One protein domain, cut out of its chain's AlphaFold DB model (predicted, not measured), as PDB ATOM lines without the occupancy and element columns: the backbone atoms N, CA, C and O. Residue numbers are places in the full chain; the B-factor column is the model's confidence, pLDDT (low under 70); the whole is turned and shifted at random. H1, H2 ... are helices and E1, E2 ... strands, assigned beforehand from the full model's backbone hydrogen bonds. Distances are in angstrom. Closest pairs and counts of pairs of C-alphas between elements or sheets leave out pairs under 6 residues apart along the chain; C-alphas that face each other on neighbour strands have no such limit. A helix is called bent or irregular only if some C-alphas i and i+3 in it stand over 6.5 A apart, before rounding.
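This is residues 174 to 226 of the 463 residues of an uncharacterized protein of Melipona quadrifasciata (UniProt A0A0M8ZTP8). A long helix, H1, makes one leg of an open, flat arch; a loop with a short pairing in it, residues 193 to 206, lies at the bend, and the strand E1 leads away into the other leg, which ends in a tail, residues 213 to 226, with no named element. Residues 174 to 181 of H1 and residues 212 to 226 stick out. The printed part has 53 residues with one named helix followed by one named strand; the class is mixed, helices and strands, though under half of the residues are in named elements. It is only just loose, close to extended, with a radius of gyration of the C-alphas of 14.5 A and spans of 42 by 30 by 15 A.

H1, residues 174 to 192, has every O i to N i+4 pair within hydrogen-bond range. A long link of 14 residues joins it to E1, residues 207 to 212. Within this link residues 194 to 195 pair with residues 200 to 201, antiparallel. The closest C-alphas of H1 and E1 are those of Trp 192 and Tyr 207, 7.0 A apart, while their centres are 22.4 A apart. E1 pairs with no named strand.

H1 begins at C-alpha 174, at (-30.621, -54.846, 34.872), and measures 26.4 A to C-alpha 192, at (-6.475, -46.050, 28.773); it is not bent. E1 measures 14.8 A and ends at C-alpha 212, at (-8.117, -31.209, 20.575).

The two C-alphas farthest apart are those of Leu 176 and Gln 215, 42.5 A. Without the stretches that stand free, the body of 30 residues spans 25 by 16 by 11 A. The printed part has no cut. The mean pLDDT of the printed part is 92.1, and residue 226 is under 70.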
ATOM      1  N   ARG A 174     -31.119 -56.223  35.002       96.94
ATOM      2  CA  ARG A 174     -30.621 -54.846  34.872       96.94
ATOM      3  C   ARG A 174     -29.443 -54.587  35.810       96.94
ATOM      4  O   ARG A 174     -28.429 -54.063  35.362       96.94
ATOM      5  N   ALA A 175     -29.542 -55.000  37.073       97.56
ATOM      6  CA  ALA A 175     -28.466 -54.830  38.049       97.56
ATOM      7  C   ALA A 175     -27.178 -55.563  37.628       97.56
ATOM      8  O   ALA A 175     -26.082 -55.025  37.799       97.56
ATOM      9  N   LEU A 176     -27.303 -56.760  37.043       97.00
ATOM     10  CA  LEU A 176     -26.178 -57.507  36.478       97.00
ATOM     11  C   LEU A 176     -25.553 -56.753  35.303       97.00
ATOM     12  O   LEU A 176     -24.342 -56.539  35.303       97.00
ATOM     13  N   ALA A 177     -26.365 -56.306  34.341       96.81
ATOM     14  CA  ALA A 177     -25.878 -55.558  33.184       96.81
ATOM     15  C   ALA A 177     -25.159 -54.262  33.597       96.81
ATOM     16  O   ALA A 177     -24.064 -53.981  33.117       96.81
ATOM     17  N   GLU A 178     -25.723 -53.495  34.531       96.44
ATOM     18  CA  GLU A 178     -25.104 -52.266  35.040       96.44
ATOM     19  C   GLU A 178     -23.808 -52.530  35.808       96.44
ATOM     20  O   GLU A 178     -22.852 -51.761  35.693       96.44
ATOM     21  N   ARG A 179     -23.759 -53.606  36.603       97.75
ATOM     22  CA  ARG A 179     -22.541 -54.015  37.310       97.75
ATOM     23  C   ARG A 179     -21.430 -54.360  36.322       97.75
ATOM     24  O   ARG A 179     -20.304 -53.916  36.528       97.75
ATOM     25  N   GLU A 180     -21.751 -55.117  35.277       97.88
ATOM     26  CA  GLU A 180     -20.782 -55.539  34.264       97.88
ATOM     27  C   GLU A 180     -20.287 -54.351  33.430       97.88
ATOM     28  O   GLU A 180     -19.082 -54.168  33.272       97.88
ATOM     29  N   LEU A 181     -21.189 -53.464  32.998       94.69
ATOM     30  CA  LEU A 181     -20.811 -52.231  32.300       94.69
ATOM     31  C   LEU A 181     -19.922 -51.330  33.167       94.69
ATOM     32  O   LEU A 181     -18.936 -50.779  32.677       94.69
ATOM     33  N   ARG A 182     -20.217 -51.208  34.469       95.94
ATOM     34  CA  ARG A 182     -19.351 -50.475  35.406       95.94
ATOM     35  C   ARG A 182     -17.984 -51.138  35.552       95.94
ATOM     36  O   ARG A 182     -16.979 -50.432  35.521       95.94
ATOM     37  N   ALA A 183     -17.923 -52.463  35.661       95.94
ATOM     38  CA  ALA A 183     -16.657 -53.191  35.738       95.94
ATOM     39  C   ALA A 183     -15.798 -52.952  34.484       95.94
ATOM     40  O   ALA A 183     -14.628 -52.592  34.605       95.94
ATOM     41  N   GLN A 184     -16.400 -53.042  33.295       96.69
ATOM     42  CA  GLN A 184     -15.730 -52.736  32.027       96.69
ATOM     43  C   GLN A 184     -15.260 -51.283  31.967       96.69
ATOM     44  O   GLN A 184     -14.106 -51.039  31.630       96.69
ATOM     45  N   SER A 185     -16.089 -50.322  32.392       95.69
ATOM     46  CA  SER A 185     -15.684 -48.910  32.406       95.69
ATOM     47  C   SER A 185     -14.482 -48.641  33.313       95.69
ATOM     48  O   SER A 185     -13.630 -47.830  32.966       95.69
ATOM     49  N   VAL A 186     -14.373 -49.343  34.449       96.06
ATOM     50  CA  VAL A 186     -13.238 -49.202  35.371       96.06
ATOM     51  C   VAL A 186     -11.971 -49.767  34.735       96.06
ATOM     52  O   VAL A 186     -10.934 -49.100  34.759       96.06
ATOM     53  N   LEU A 187     -12.065 -50.955  34.128       96.75
ATOM     54  CA  LEU A 187     -10.945 -51.594  33.436       96.75
ATOM     55  C   LEU A 187     -10.473 -50.770  32.239       96.75
ATOM     56  O   LEU A 187      -9.272 -50.572  32.070       96.75
ATOM     57  N   ASP A 188     -11.393 -50.239  31.437       96.31
ATOM     58  CA  ASP A 188     -11.051 -49.366  30.320       96.31
ATOM     59  C   ASP A 188     -10.450 -48.050  30.817       96.31
ATOM     60  O   ASP A 188      -9.441 -47.593  30.274       96.31
ATOM     61  N   ALA A 189     -10.994 -47.467  31.888       96.56
ATOM     62  CA  ALA A 189     -10.448 -46.244  32.457       96.56
ATOM     63  C   ALA A 189      -9.033 -46.431  33.014       96.56
ATOM     64  O   ALA A 189      -8.221 -45.509  32.966       96.56
ATOM     65  N   GLU A 190      -8.712 -47.605  33.555       96.19
ATOM     66  CA  GLU A 190      -7.351 -47.964  33.960       96.19
ATOM     67  C   GLU A 190      -6.450 -48.234  32.747       96.19
ATOM     68  O   GLU A 190      -5.356 -47.671  32.648       96.19
ATOM     69  N   ARG A 191      -6.926 -49.033  31.785       97.31
ATOM     70  CA  ARG A 191      -6.183 -49.414  30.576       97.31
ATOM     71  C   ARG A 191      -5.748 -48.198  29.770       97.31
ATOM     72  O   ARG A 191      -4.593 -48.139  29.341       97.31
ATOM     73  N   TRP A 192      -6.668 -47.263  29.562       97.50
ATOM     74  CA  TRP A 192      -6.475 -46.050  28.773       97.50
ATOM     75  C   TRP A 192      -6.027 -44.860  29.628       97.50
ATOM     76  O   TRP A 192      -5.506 -43.878  29.103       97.50
ATOM     77  N   GLY A 193      -6.165 -44.939  30.952       97.44
ATOM     78  CA  GLY A 193      -5.853 -43.823  31.837       97.44
ATOM     79  C   GLY A 193      -6.750 -42.607  31.590       97.44
ATOM     80  O   GLY A 193      -6.290 -41.471  31.671       97.44
ATOM     81  N   PHE A 194      -8.012 -42.846  31.245       97.81
ATOM     82  CA  PHE A 194      -9.015 -41.821  30.971       97.81
ATOM     83  C   PHE A 194     -10.332 -42.220  31.620       97.81
ATOM     84  O   PHE A 194     -10.825 -43.315  31.367       97.81
ATOM     85  N   ASP A 195     -10.900 -41.367  32.466       96.25
ATOM     86  CA  ASP A 195     -12.199 -41.649  33.067       96.25
ATOM     87  C   ASP A 195     -13.313 -41.282  32.081       96.25
ATOM     88  O   ASP A 195     -13.600 -40.109  31.858       96.25
ATOM     89  N   PHE A 196     -13.937 -42.295  31.480       94.19
ATOM     90  CA  PHE A 196     -15.009 -42.109  30.501       94.19
ATOM     91  C   PHE A 196     -16.306 -41.565  31.106       94.19
ATOM     92  O   PHE A 196     -17.125 -41.031  30.365       94.19
ATOM     93  N   HIS A 197     -16.512 -41.698  32.420       90.75
ATOM     94  CA  HIS A 197     -17.719 -41.200  33.079       90.75
ATOM     95  C   HIS A 197     -17.573 -39.728  33.474       90.75
ATOM     96  O   HIS A 197     -18.532 -38.963  33.390       90.75
ATOM     97  N   LEU A 198     -16.383 -39.328  33.927       94.44
ATOM     98  CA  LEU A 198     -16.087 -37.927  34.245       94.44
ATOM     99  C   LEU A 198     -15.610 -37.133  33.024       94.44
ATOM    100  O   LEU A 198     -15.592 -35.908  33.075       94.44
ATOM    101  N   GLU A 199     -15.231 -37.824  31.947       94.44
ATOM    102  CA  GLU A 199     -14.589 -37.263  30.754       94.44
ATOM    103  C   GLU A 199     -13.279 -36.520  31.076       94.44
ATOM    104  O   GLU A 199     -12.919 -35.537  30.425       94.44
ATOM    105  N   VAL A 200     -12.540 -36.999  32.082       95.75
ATOM    106  CA  VAL A 200     -11.293 -36.380  32.552       95.75
ATOM    107  C   VAL A 200     -10.128 -37.373  32.442       95.75
ATOM    108  O   VAL A 200     -10.254 -38.529  32.863       95.75
ATOM    109  N   PRO A 201      -8.964 -36.951  31.911       97.44
ATOM    110  CA  PRO A 201      -7.746 -37.756  31.952       97.44
ATOM    111  C   PRO A 201      -7.336 -38.106  33.384       97.44
ATOM    112  O   PRO A 201      -7.340 -37.246  34.266       97.44
ATOM    113  N   LYS A 202      -6.912 -39.350  33.626       96.12
ATOM    114  CA  LYS A 202      -6.325 -39.707  34.923       96.12
ATOM    115  C   LYS A 202      -4.913 -39.134  35.026       96.12
ATOM    116  O   LYS A 202      -4.130 -39.222  34.089       96.12
ATOM    117  N   SER A 203      -4.559 -38.600  36.192       92.12
ATOM    118  CA  SER A 203      -3.242 -37.992  36.441       92.12
ATOM    119  C   SER A 203      -2.076 -38.989  36.429       92.12
ATOM    120  O   SER A 203      -0.929 -38.585  36.267       92.12
ATOM    121  N   ASN A 204      -2.350 -40.286  36.593       90.88
ATOM    122  CA  ASN A 204      -1.360 -41.364  36.674       90.88
ATOM    123  C   ASN A 204      -1.351 -42.286  35.437       90.88
ATOM    124  O   ASN A 204      -0.935 -43.443  35.523       90.88
ATOM    125  N   SER A 205      -1.840 -41.809  34.293       94.31
ATOM    126  CA  SER A 205      -1.912 -42.591  33.060       94.31
ATOM    127  C   SER A 205      -0.549 -42.752  32.377       94.31
ATOM    128  O   SER A 205       0.325 -41.892  32.435       94.31
ATOM    129  N   ARG A 206      -0.391 -43.841  31.611       96.00
ATOM    130  CA  ARG A 206       0.743 -44.032  30.673       96.00
ATOM    131  C   ARG A 206       0.611 -43.209  29.385       96.00
ATOM    132  O   ARG A 206       1.390 -43.374  28.447       96.00
ATOM    133  N   TYR A 207      -0.443 -42.415  29.308       96.12
ATOM    134  CA  TYR A 207      -0.919 -41.764  28.110       96.12
ATOM    135  C   TYR A 207      -1.121 -40.291  28.400       96.12
ATOM    136  O   TYR A 207      -1.810 -39.944  29.357       96.12
ATOM    137  N   GLU A 208      -0.549 -39.444  27.557       96.00
ATOM    138  CA  GLU A 208      -0.800 -38.013  27.608       96.00
ATOM    139  C   GLU A 208      -2.054 -37.721  26.785       96.00
ATOM    140  O   GLU A 208      -2.108 -38.008  25.584       96.00
ATOM    141  N   TRP A 209      -3.076 -37.216  27.469       95.31
ATOM    142  CA  TRP A 209      -4.354 -36.856  26.874       95.31
ATOM    143  C   TRP A 209      -4.396 -35.351  26.645       95.31
ATOM    144  O   TRP A 209      -4.381 -34.570  27.596       95.31
ATOM    145  N   GLU A 210      -4.474 -34.951  25.380       93.75
ATOM    146  CA  GLU A 210      -4.574 -33.551  24.973       93.75
ATOM    147  C   GLU A 210      -5.975 -33.271  24.422       93.75
ATOM    148  O   GLU A 210      -6.477 -34.000  23.558       93.75
ATOM    149  N   MET A 211      -6.617 -32.210  24.915       90.75
ATOM    150  CA  MET A 211      -7.871 -31.740  24.334       90.75
ATOM    151  C   MET A 211      -7.599 -31.133  22.963       90.75
ATOM    152  O   MET A 211      -6.853 -30.167  22.836       90.75
ATOM    153  N   VAL A 212      -8.248 -31.683  21.946       90.56
ATOM    154  CA  VAL A 212      -8.117 -31.209  20.575       90.56
ATOM    155  C   VAL A 212      -9.061 -30.038  20.362       90.56
ATOM    156  O   VAL A 212     -10.277 -30.134  20.566       90.56
ATOM    157  N   THR A 213      -8.498 -28.919  19.933       89.38
ATOM    158  CA  THR A 213      -9.256 -27.716  19.617       89.38
ATOM    159  C   THR A 213      -9.871 -27.823  18.217       89.38
ATOM    160  O   THR A 213      -9.354 -28.535  17.358       89.38
ATOM    161  N   PRO A 214     -10.975 -27.114  17.914       81.00
ATOM    162  CA  PRO A 214     -11.552 -27.101  16.565       81.00
ATOM    163  C   PRO A 214     -10.594 -26.626  15.459       81.00
ATOM    164  O   PRO A 214     -10.865 -26.854  14.280       81.00
ATOM    165  N   GLN A 215      -9.526 -25.919  15.834       84.38
ATOM    166  CA  GLN A 215      -8.476 -25.425  14.950       84.38
ATOM    167  C   GLN A 215      -7.457 -26.511  14.592       84.38
ATOM    168  O   GLN A 215      -6.796 -26.401  13.558       84.38
ATOM    169  N   ASP A 216      -7.349 -27.560  15.406       87.88
ATOM    170  CA  ASP A 216      -6.421 -28.652  15.158       87.88
ATOM    171  C   ASP A 216      -6.897 -29.504  13.982       87.88
ATOM    172  O   ASP A 216      -8.050 -29.944  13.896       87.88
ATOM    173  N   VAL A 217      -5.981 -29.752  13.046       87.19
ATOM    174  CA  VAL A 217      -6.248 -30.572  11.864       87.19
ATOM    175  C   VAL A 217      -6.279 -32.039  12.283       87.19
ATOM    176  O   VAL A 217      -5.271 -32.745  12.264       87.19
ATOM    177  N   VAL A 218      -7.461 -32.501  12.683       87.19
ATOM    178  CA  VAL A 218      -7.740 -33.921  12.901       87.19
ATOM    179  C   VAL A 218      -7.941 -34.596  11.544       87.19
ATOM    180  O   VAL A 218      -8.814 -34.156  10.789       87.19
ATOM    181  N   PRO A 219      -7.191 -35.664  11.213       88.00
ATOM    182  CA  PRO A 219      -7.434 -36.406   9.983       88.00
ATOM    183  C   PRO A 219      -8.885 -36.908   9.916       88.00
ATOM    184  O   PRO A 219      -9.431 -37.380  10.913       88.00
ATOM    185  N   GLU A 220      -9.507 -36.834   8.736       81.25
ATOM    186  CA  GLU A 220     -10.941 -37.110   8.532       81.25
ATOM    187  C   GLU A 220     -11.447 -38.450   9.121       81.25
ATOM    188  O   GLU A 220     -12.548 -38.453   9.679       81.25
ATOM    189  N   PRO A 221     -10.681 -39.565   9.103       82.94
ATOM    190  CA  PRO A 221     -11.108 -40.817   9.736       82.94
ATOM    191  C   PRO A 221     -11.339 -40.694  11.246       82.94
ATOM    192  O   PRO A 221     -12.208 -41.362  11.798       82.94
ATOM    193  N   TYR A 222     -10.580 -39.819  11.905       81.94
ATOM    194  CA  TYR A 222     -10.662 -39.585  13.342       81.94
ATOM    195  C   TYR A 222     -11.638 -38.476  13.703       81.94
ATOM    196  O   TYR A 222     -12.133 -38.460  14.816       81.94
ATOM    197  N   ALA A 223     -11.956 -37.573  12.773       82.62
ATOM    198  CA  ALA A 223     -12.856 -36.451  13.032       82.62
ATOM    199  C   ALA A 223     -14.330 -36.875  13.188       82.62
ATOM    200  O   ALA A 223     -15.174 -36.034  13.502       82.62
ATOM    201  N   LEU A 224     -14.664 -38.141  12.888       76.19
ATOM    202  CA  LEU A 224     -16.013 -38.732  12.929       76.19
ATOM    203  C   LEU A 224     -17.106 -37.929  12.193       76.19
ATOM    204  O   LEU A 224     -18.299 -38.211  12.324       76.19
ATOM    205  N   ARG A 225     -16.726 -36.974  11.333       77.81
ATOM    206  CA  ARG A 225     -17.633 -36.138  10.519       77.81
ATOM    207  C   ARG A 225     -18.449 -36.956   9.511       77.81
ATOM    208  O   ARG A 225     -19.526 -36.529   9.068       77.81
ATOM    209  N   GLY A 226     -17.952 -38.148   9.175       69.69
ATOM    210  CA  GLY A 226     -18.626 -39.134   8.335       69.69
ATOM    211  C   GLY A 226     -19.830 -39.814   8.996       69.69
ATOM    212  O   GLY A 226     -20.668 -40.352   8.279       69.69
TER     213      GLY A 226